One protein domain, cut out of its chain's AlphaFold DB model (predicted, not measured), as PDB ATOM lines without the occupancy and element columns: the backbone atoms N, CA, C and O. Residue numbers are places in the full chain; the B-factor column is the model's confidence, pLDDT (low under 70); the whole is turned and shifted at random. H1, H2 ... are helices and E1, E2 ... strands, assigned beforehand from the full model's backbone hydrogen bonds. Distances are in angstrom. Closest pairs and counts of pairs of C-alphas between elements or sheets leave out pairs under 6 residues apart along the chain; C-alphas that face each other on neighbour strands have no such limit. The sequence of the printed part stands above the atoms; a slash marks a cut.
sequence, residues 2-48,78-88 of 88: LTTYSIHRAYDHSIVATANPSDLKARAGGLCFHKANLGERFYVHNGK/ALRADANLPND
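What this domain is: This is residues 2 to 48 and 78 to 88 of the 88 residues of an uncharacterized protein of Paracoccus limosus (UniProt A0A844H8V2). A small antiparallel sheet of three strands is covered on one face by the helix H1, which runs along the strands, while the short helix H2 only grazes the sheet. At one end of the long axis, residues 33 to 39, of which 33 and 34 belong to H1, stick out. The printed part has 58 residues with two named helices and three named strands, along the chain E1, E2, H1, E3, H2; the sheet's order is E2, E1, E3, and the class is mixed, helices and strands. The whole is compact, with a radius of gyration of the C-alphas of 11.3 A and spans of 34 by 26 by 15 A.

How they stand to each other: E1, residues 5 to 9, is the inner strand of the sheet. E2, residues 15 to 19, is an edge strand and forms a hairpin with E1, antiparallel at 157 degrees; N 5 and O 19 are 2.8 A apart and N 7 and O 17 2.8 A, within hydrogen-bond range. E3, residues 41 to 45, is the other edge strand, antiparallel to E1 at 153 degrees, with N 6 and O 45 at 2.9 A and N 43 and O 8 at 2.8 A. H1, residues 24 to 34, is on the sheet at a height of 9.2 A, giving two layers, a helix on one face of a sheet. It lies over E1 and only just over E2, on which 3 of its C-alphas fall, and on the local plane it runs along the strands at 17 degrees to E1. The closest C-alphas of H1 and E2 are those of Arg 27 and Ala 19, 6.6 A apart. H1 and E3 are near each other, with 7 pairs of C-alphas within 10 A. E2, H1 and E3 form a split strand-helix-strand unit, two strands running the same way with E1 between them, and its crossover is right-handed. H2, residues 78 to 82, only grazes the sheet with residues 79 to 80; the C-alphas of Leu 79 and Ile 15 in E2 are the closest of the two elements, 7.4 A apart. H1 and H2 are apart. In both helices every O i to N i+4 pair is within hydrogen-bond range.

Where its parts are: E1 begins at C-alpha 5, (23.581, 26.056, -46.267), and is 13.5 A long; E2 measures 11.0 A. H1 is 15.4 A long and begins at C-alpha 24, (20.997, 27.103, -39.480). E3 measures 13.4 A, and H2, 6.3 A long, ends at C-alpha 82, (20.534, 20.409, -59.570).

The domain as a whole: The two C-alphas farthest apart are those of Asn 37 and Asp 88, 34.1 A. Residues 49 to 77 are not printed, and C-alphas 48 and 78 are 12.0 A apart across the cut, on the link from E3 to H2. The links E1 to E2 and E2 to H1 are tight, and H1 to E3 is short. The mean pLDDT of the printed part is 85.6; residues 2 and 88 are under 70.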
ATOM      1  N   LEU A   2      24.128  36.155 -49.158       69.19
ATOM      2  CA  LEU A   2      24.151  35.451 -47.879       69.19
ATOM      3  C   LEU A   2      24.325  33.956 -48.185       69.19
ATOM      4  O   LEU A   2      23.560  33.419 -48.978       69.19
ATOM      5  N   THR A   3      25.329  33.307 -47.600       81.75
ATOM      6  CA  THR A   3      25.629  31.890 -47.848       81.75
ATOM      7  C   THR A   3      24.439  30.996 -47.491       81.75
ATOM      8  O   THR A   3      24.013  30.974 -46.335       81.75
ATOM      9  N   THR A   4      23.921  30.231 -48.456       89.56
ATOM     10  CA  THR A   4      22.857  29.243 -48.217       89.56
ATOM     11  C   THR A   4      23.459  27.880 -47.900       89.56
ATOM     12  O   THR A   4      24.107  27.245 -48.739       89.56
ATOM     13  N   TYR A   5      23.193  27.389 -46.696       90.56
ATOM     14  CA  TYR A   5      23.581  26.056 -46.267       90.56
ATOM     15  C   TYR A   5      22.582  25.017 -46.770       90.56
ATOM     16  O   TYR A   5      21.372  25.247 -46.779       90.56
ATOM     17  N   SER A   6      23.081  23.847 -47.153       92.44
ATOM     18  CA  SER A   6      22.268  22.661 -47.416       92.44
ATOM     19  C   SER A   6      22.651  21.552 -46.450       92.44
ATOM     20  O   SER A   6      23.825  21.346 -46.145       92.44
ATOM     21  N   ILE A   7      21.648  20.835 -45.958       91.25
ATOM     22  CA  ILE A   7      21.813  19.683 -45.083       91.25
ATOM     23  C   ILE A   7      21.527  18.436 -45.911       91.25
ATOM     24  O   ILE A   7      20.434  18.286 -46.458       91.25
ATOM     25  N   HIS A   8      22.512  17.555 -46.018       90.88
ATOM     26  CA  HIS A   8      22.478  16.351 -46.839       90.88
ATOM     27  C   HIS A   8      22.396  15.109 -45.961       90.88
ATOM     28  O   HIS A   8      23.038  15.059 -44.914       90.88
ATOM     29  N   ARG A   9      21.675  14.077 -46.400       88.81
ATOM     30  CA  ARG A   9      21.771  12.735 -45.799       88.81
ATOM     31  C   ARG A   9      23.093  12.082 -46.173       88.81
ATOM     32  O   ARG A   9      23.515  12.151 -47.321       88.81
ATOM     33  N   ALA A  10      23.738  11.415 -45.223       84.62
ATOM     34  CA  ALA A  10      25.084  10.892 -45.445       84.62
ATOM     35  C   ALA A  10      25.168   9.704 -46.416       84.62
ATOM     36  O   ALA A  10      26.227   9.467 -46.985       84.62
ATOM     37  N   TYR A  11      24.086   8.939 -46.576       82.38
ATOM     38  CA  TYR A  11      24.092   7.693 -47.347       82.38
ATOM     39  C   TYR A  11      23.728   7.888 -48.824       82.38
ATOM     40  O   TYR A  11      24.327   7.254 -49.686       82.38
ATOM     41  N   ASP A  12      22.763   8.759 -49.131       85.81
ATOM     42  CA  ASP A  12      22.310   9.027 -50.503       85.81
ATOM     43  C   ASP A  12      22.641  10.445 -50.992       85.81
ATOM     44  O   ASP A  12      22.489  10.735 -52.178       85.81
ATOM     45  N   HIS A  13      23.177  11.297 -50.112       83.00
ATOM     46  CA  HIS A  13      23.534  12.697 -50.356       83.00
ATOM     47  C   HIS A  13      22.361  13.626 -50.640       83.00
ATOM     48  O   HIS A  13      22.593  14.811 -50.878       83.00
ATOM     49  N   SER A  14      21.116  13.153 -50.571       89.19
ATOM     50  CA  SER A  14      19.963  13.995 -50.881       89.19
ATOM     51  C   SER A  14      19.899  15.189 -49.930       89.19
ATOM     52  O   SER A  14      20.094  15.019 -48.719       89.19
ATOM     53  N   ILE A  15      19.548  16.360 -50.451       92.19
ATOM     54  CA  ILE A  15      19.277  17.545 -49.637       92.19
ATOM     55  C   ILE A  15      17.951  17.333 -48.903       92.19
ATOM     56  O   ILE A  15      16.919  17.114 -49.528       92.19
ATOM     57  N   VAL A  16      17.980  17.393 -47.573       92.25
ATOM     58  CA  VAL A  16      16.783  17.267 -46.722       92.25
ATOM     59  C   VAL A  16      16.303  18.596 -46.169       92.25
ATOM     60  O   VAL A  16      15.143  18.726 -45.794       92.25
ATOM     61  N   ALA A  17      17.191  19.584 -46.100       91.62
ATOM     62  CA  ALA A  17      16.853  20.929 -45.676       91.62
ATOM     63  C   ALA A  17      17.854  21.931 -46.246       91.62
ATOM     64  O   ALA A  17      19.020  21.605 -46.478       91.62
ATOM     65  N   THR A  18      17.405  23.166 -46.410       92.56
ATOM     66  CA  THR A  18      18.254  24.334 -46.640       92.56
ATOM     67  C   THR A  18      18.083  25.302 -45.475       92.56
ATOM     68  O   THR A  18      17.059  25.289 -44.786       92.56
ATOM     69  N   ALA A  19      19.109  26.104 -45.212       89.62
ATOM     70  CA  ALA A  19      19.088  27.099 -44.152       89.62
ATOM     71  C   ALA A  19      19.961  28.301 -44.511       89.62
ATOM     72  O   ALA A  19      20.978  28.181 -45.199       89.62
ATOM     73  N   ASN A  20      19.583  29.460 -43.998       89.94
ATOM     74  CA  ASN A  20      20.419  30.647 -43.981       89.94
ATOM     75  C   ASN A  20      21.321  30.620 -42.730       89.94
ATOM     76  O   ASN A  20      21.085  29.856 -41.792       89.94
ATOM     77  N   PRO A  21      22.364  31.462 -42.652       86.12
ATOM     78  CA  PRO A  21      23.246  31.495 -41.488       86.12
ATOM     79  C   PRO A  21      22.501  31.815 -40.180       86.12
ATOM     80  O   PRO A  21      22.878  31.316 -39.122       86.12
ATOM     81  N   SER A  22      21.438  32.625 -40.249       88.50
ATOM     82  CA  SER A  22      20.656  33.060 -39.087       88.50
ATOM     83  C   SER A  22      19.766  31.968 -38.487       88.50
ATOM     84  O   SER A  22      19.497  32.016 -37.290       88.50
ATOM     85  N   ASP A  23      19.325  30.982 -39.274       88.69
ATOM     86  CA  ASP A  23      18.418  29.915 -38.828       88.69
ATOM     87  C   ASP A  23      19.032  28.508 -38.904       88.69
ATOM     88  O   ASP A  23      18.398  27.543 -38.474       88.69
ATOM     89  N   LEU A  24      20.286  28.378 -39.355       86.25
ATOM     90  CA  LEU A  24      20.997  27.103 -39.480       86.25
ATOM     91  C   LEU A  24      20.936  26.260 -38.203       86.25
ATOM     92  O   LEU A  24      20.588  25.083 -38.271       86.25
ATOM     93  N   LYS A  25      21.228  26.849 -37.036       84.81
ATOM     94  CA  LYS A  25      21.177  26.118 -35.757       84.81
ATOM     95  C   LYS A  25      19.771  25.613 -35.440       84.81
ATOM     96  O   LYS A  25      19.623  24.471 -35.014       84.81
ATOM     97  N   ALA A  26      18.749  26.437 -35.667       86.25
ATOM     98  CA  ALA A  26      17.363  26.060 -35.414       86.25
ATOM     99  C   ALA A  26      16.906  24.945 -36.370       86.25
ATOM    100  O   ALA A  26      16.319  23.956 -35.933       86.25
ATOM    101  N   ARG A  27      17.238  25.053 -37.664       88.38
ATOM    102  CA  ARG A  27      16.921  24.042 -38.683       88.38
ATOM    103  C   ARG A  27      17.632  22.719 -38.439       88.38
ATOM    104  O   ARG A  27      16.987  21.672 -38.469       88.38
ATOM    105  N   ALA A  28      18.930  22.765 -38.160       84.44
ATOM    106  CA  ALA A  28      19.720  21.589 -37.823       84.44
ATOM    107  C   ALA A  28      19.202  20.912 -36.542       84.44
ATOM    108  O   ALA A  28      19.001  19.699 -36.533       84.44
ATOM    109  N   GLY A  29      18.906  21.691 -35.496       81.31
ATOM    110  CA  GLY A  29      18.343  21.188 -34.242       81.31
ATOM    111  C   GLY A  29      16.971  20.535 -34.418       81.31
ATOM    112  O   GLY A  29      16.756  19.427 -33.930       81.31
ATOM    113  N   GLY A  30      16.067  21.164 -35.177       85.00
ATOM    114  CA  GLY A  30      14.753  20.597 -35.495       85.00
ATOM    115  C   GLY A  30      14.854  19.291 -36.284       85.00
ATOM    116  O   GLY A  30      14.199  18.308 -35.943       85.00
ATOM    117  N   LEU A  31      15.734  19.239 -37.290       85.12
ATOM    118  CA  LEU A  31      15.997  18.011 -38.045       85.12
ATOM    119  C   LEU A  31      16.512  16.896 -37.130       85.12
ATOM    120  O   LEU A  31      16.041  15.764 -37.207       85.12
ATOM    121  N   CYS A  32      17.438  17.218 -36.231       80.62
ATOM    122  CA  CYS A  32      17.969  16.262 -35.270       80.62
ATOM    123  C   CYS A  32      16.906  15.743 -34.301       80.62
ATOM    124  O   CYS A  32      16.874  14.549 -34.023       80.62
ATOM    125  N   PHE A  33      16.015  16.610 -33.822       80.25
ATOM    126  CA  PHE A  33      14.896  16.207 -32.976       80.25
ATOM    127  C   PHE A  33      13.965  15.231 -33.708       80.25
ATOM    128  O   PHE A  33      13.675  14.153 -33.197       80.25
ATOM    129  N   HIS A  34      13.561  15.556 -34.941       82.56
ATOM    130  CA  HIS A  34      12.694  14.687 -35.746       82.56
ATOM    131  C   HIS A  34      13.332  13.344 -36.110       82.56
ATOM    132  O   HIS A  34      12.626  12.369 -36.353       82.56
ATOM    133  N   LYS A  35      14.663  13.298 -36.181       83.75
ATOM    134  CA  LYS A  35      15.435  12.116 -36.576       83.75
ATOM    135  C   LYS A  35      16.062  11.383 -35.390       83.75
ATOM    136  O   LYS A  35      16.825  10.434 -35.590       83.75
ATOM    137  N   ALA A  36      15.735  11.802 -34.167       76.56
ATOM    138  CA  ALA A  36      16.169  11.149 -32.943       76.56
ATOM    139  C   ALA A  36      15.808   9.657 -32.977       76.56
ATOM    140  O   ALA A  36      14.758   9.270 -33.483       76.56
ATOM    141  N   ASN A  37      16.689   8.813 -32.437       71.75
ATOM    142  CA  ASN A  37      16.554   7.346 -32.406       71.75
ATOM    143  C   ASN A  37      16.678   6.601 -33.750       71.75
ATOM    144  O   ASN A  37      16.740   5.376 -33.731       71.75
ATOM    145  N   LEU A  38      16.790   7.285 -34.895       80.31
ATOM    146  CA  LEU A  38      16.914   6.614 -36.201       80.31
ATOM    147  C   LEU A  38      18.362   6.287 -36.596       80.31
ATOM    148  O   LEU A  38      18.594   5.577 -37.570       80.31
ATOM    149  N   GLY A  39      19.355   6.799 -35.859       74.81
ATOM    150  CA  GLY A  39      20.769   6.584 -36.186       74.81
ATOM    151  C   GLY A  39      21.218   7.287 -37.473       74.81
ATOM    152  O   GLY A  39      22.254   6.922 -38.035       74.81
ATOM    153  N   GLU A  40      20.439   8.261 -37.956       83.75
ATOM    154  CA  GLU A  40      20.698   8.963 -39.211       83.75
ATOM    155  C   GLU A  40      21.882   9.934 -39.093       83.75
ATOM    156  O   GLU A  40      22.188  10.485 -38.031       83.75
ATOM    157  N   ARG A  41      22.564  10.135 -40.221       84.69
ATOM    158  CA  ARG A  41      23.727  11.016 -40.345       84.69
ATOM    159  C   ARG A  41      23.460  12.095 -41.375       84.69
ATOM    160  O   ARG A  41      22.943  11.798 -42.456       84.69
ATOM    161  N   PHE A  42      23.889  13.310 -41.056       87.44
ATOM    162  CA  PHE A  42      23.720  14.478 -41.905       87.44
ATOM    163  C   PHE A  42      25.016  15.261 -42.069       87.44
ATOM    164  O   PHE A  42      25.824  15.332 -41.148       87.44
ATOM    165  N   TYR A  43      25.169  15.898 -43.222       88.31
ATOM    166  CA  TYR A  43      26.281  16.785 -43.551       88.31
ATOM    167  C   TYR A  43      25.759  18.180 -43.854       88.31
ATOM    168  O   TYR A  43      24.745  18.317 -44.530       88.31
ATOM    169  N   VAL A  44      26.452  19.212 -43.382       88.31
ATOM    170  CA  VAL A  44      26.116  20.610 -43.668       88.31
ATOM    171  C   VAL A  44      27.109  21.150 -44.686       88.31
ATOM    172  O   VAL A  44      28.307  21.182 -44.421       88.31
ATOM    173  N   HIS A  45      26.615  21.590 -45.839       89.00
ATOM    174  CA  HIS A  45      27.411  22.124 -46.938       89.00
ATOM    175  C   HIS A  45      27.124  23.613 -47.134       89.00
ATOM    176  O   HIS A  45      25.962  24.016 -47.173       89.00
ATOM    177  N   ASN A  46      28.165  24.434 -47.271       88.44
ATOM    178  CA  ASN A  46      28.044  25.895 -47.370       88.44
ATOM    179  C   ASN A  46      28.184  26.453 -48.800       88.44
ATOM    180  O   ASN A  46      28.173  27.659 -48.965       88.44
ATOM    181  N   GLY A  47      28.357  25.603 -49.812       85.50
ATOM    182  CA  GLY A  47      28.610  26.005 -51.208       85.50
ATOM    183  C   GLY A  47      30.074  25.820 -51.616       85.50
ATOM    184  O   GLY A  47      30.351  25.368 -52.727       85.50
ATOM    185  N   LYS A  48      30.995  26.008 -50.665       84.88
ATOM    186  CA  LYS A  48      32.440  25.761 -50.819       84.88
ATOM    187  C   LYS A  48      32.870  24.381 -50.374       84.88
ATOM    188  O   LYS A  48      33.909  23.914 -50.829       84.88
ATOM    189  N   ALA A  78      27.132  18.871 -56.879       86.81
ATOM    190  CA  ALA A  78      26.272  18.451 -57.986       86.81
ATOM    191  C   ALA A  78      24.788  18.547 -57.601       86.81
ATOM    192  O   ALA A  78      24.021  19.233 -58.265       86.81
ATOM    193  N   LEU A  79      24.406  17.985 -56.450       87.94
ATOM    194  CA  LEU A  79      23.019  18.038 -55.973       87.94
ATOM    195  C   LEU A  79      22.545  19.455 -55.634       87.94
ATOM    196  O   LEU A  79      21.364  19.762 -55.769       87.94
ATOM    197  N   ARG A  80      23.449  20.333 -55.188       90.50
ATOM    198  CA  ARG A  80      23.144  21.757 -55.013       90.50
ATOM    199  C   ARG A  80      22.883  22.441 -56.349       90.50
ATOM    200  O   ARG A  80      21.901  23.165 -56.444       90.50
ATOM    201  N   ALA A  81      23.710  22.178 -57.360       88.31
ATOM    202  CA  ALA A  81      23.507  22.717 -58.700       88.31
ATOM    203  C   ALA A  81      22.162  22.256 -59.286       88.31
ATOM    204  O   ALA A  81      21.392  23.093 -59.748       88.31
ATOM    205  N   ASP A  82      21.829  20.968 -59.151       89.38
ATOM    206  CA  ASP A  82      20.534  20.409 -59.570       89.38
ATOM    207  C   ASP A  82      19.349  21.061 -58.831       89.38
ATOM    208  O   ASP A  82      18.267  21.234 -59.390       89.38
ATOM    209  N   ALA A  83      19.555  21.463 -57.573       87.06
ATOM    210  CA  ALA A  83      18.569  22.162 -56.751       87.06
ATOM    211  C   ALA A  83      18.561  23.696 -56.941       87.06
ATOM    212  O   ALA A  83      17.899  24.392 -56.168       87.06
ATOM    213  N   ASN A  84      19.286  24.237 -57.928       90.25
ATOM    214  CA  ASN A  84      19.480  25.680 -58.148       90.25
ATOM    215  C   ASN A  84      20.047  26.434 -56.924       90.25
ATOM    216  O   ASN A  84      19.770  27.618 -56.721       90.25
ATOM    217  N   LEU A  85      20.847  25.757 -56.098       86.94
ATOM    218  CA  LEU A  85      21.577  26.360 -54.986       86.94
ATOM    219  C   LEU A  85      22.986  26.772 -55.443       86.94
ATOM    220  O   LEU A  85      23.676  25.972 -56.081       86.94
ATOM    221  N   PRO A  86      23.452  27.986 -55.097       83.06
ATOM    222  CA  PRO A  86      24.771  28.454 -55.509       83.06
ATOM    223  C   PRO A  86      25.891  27.633 -54.852       83.06
ATOM    224  O   PRO A  86      25.754  27.141 -53.733       83.06
ATOM    225  N   ASN A  87      27.003  27.458 -55.561       80.62
ATOM    226  CA  ASN A  87      28.241  26.881 -55.030       80.62
ATOM    227  C   ASN A  87      29.306  27.987 -55.008       80.62
ATOM    228  O   ASN A  87      30.223  27.999 -55.826       80.62
ATOM    229  N   ASP A  88      29.082  28.971 -54.145       69.12
ATOM    230  CA  ASP A  88      29.844  30.211 -53.962       69.12
ATOM    231  C   ASP A  88      30.956  30.099 -52.918       69.12
ATOM    232  O   ASP A  88      30.776  29.349 -51.935       69.12
TER     233      ASP A  88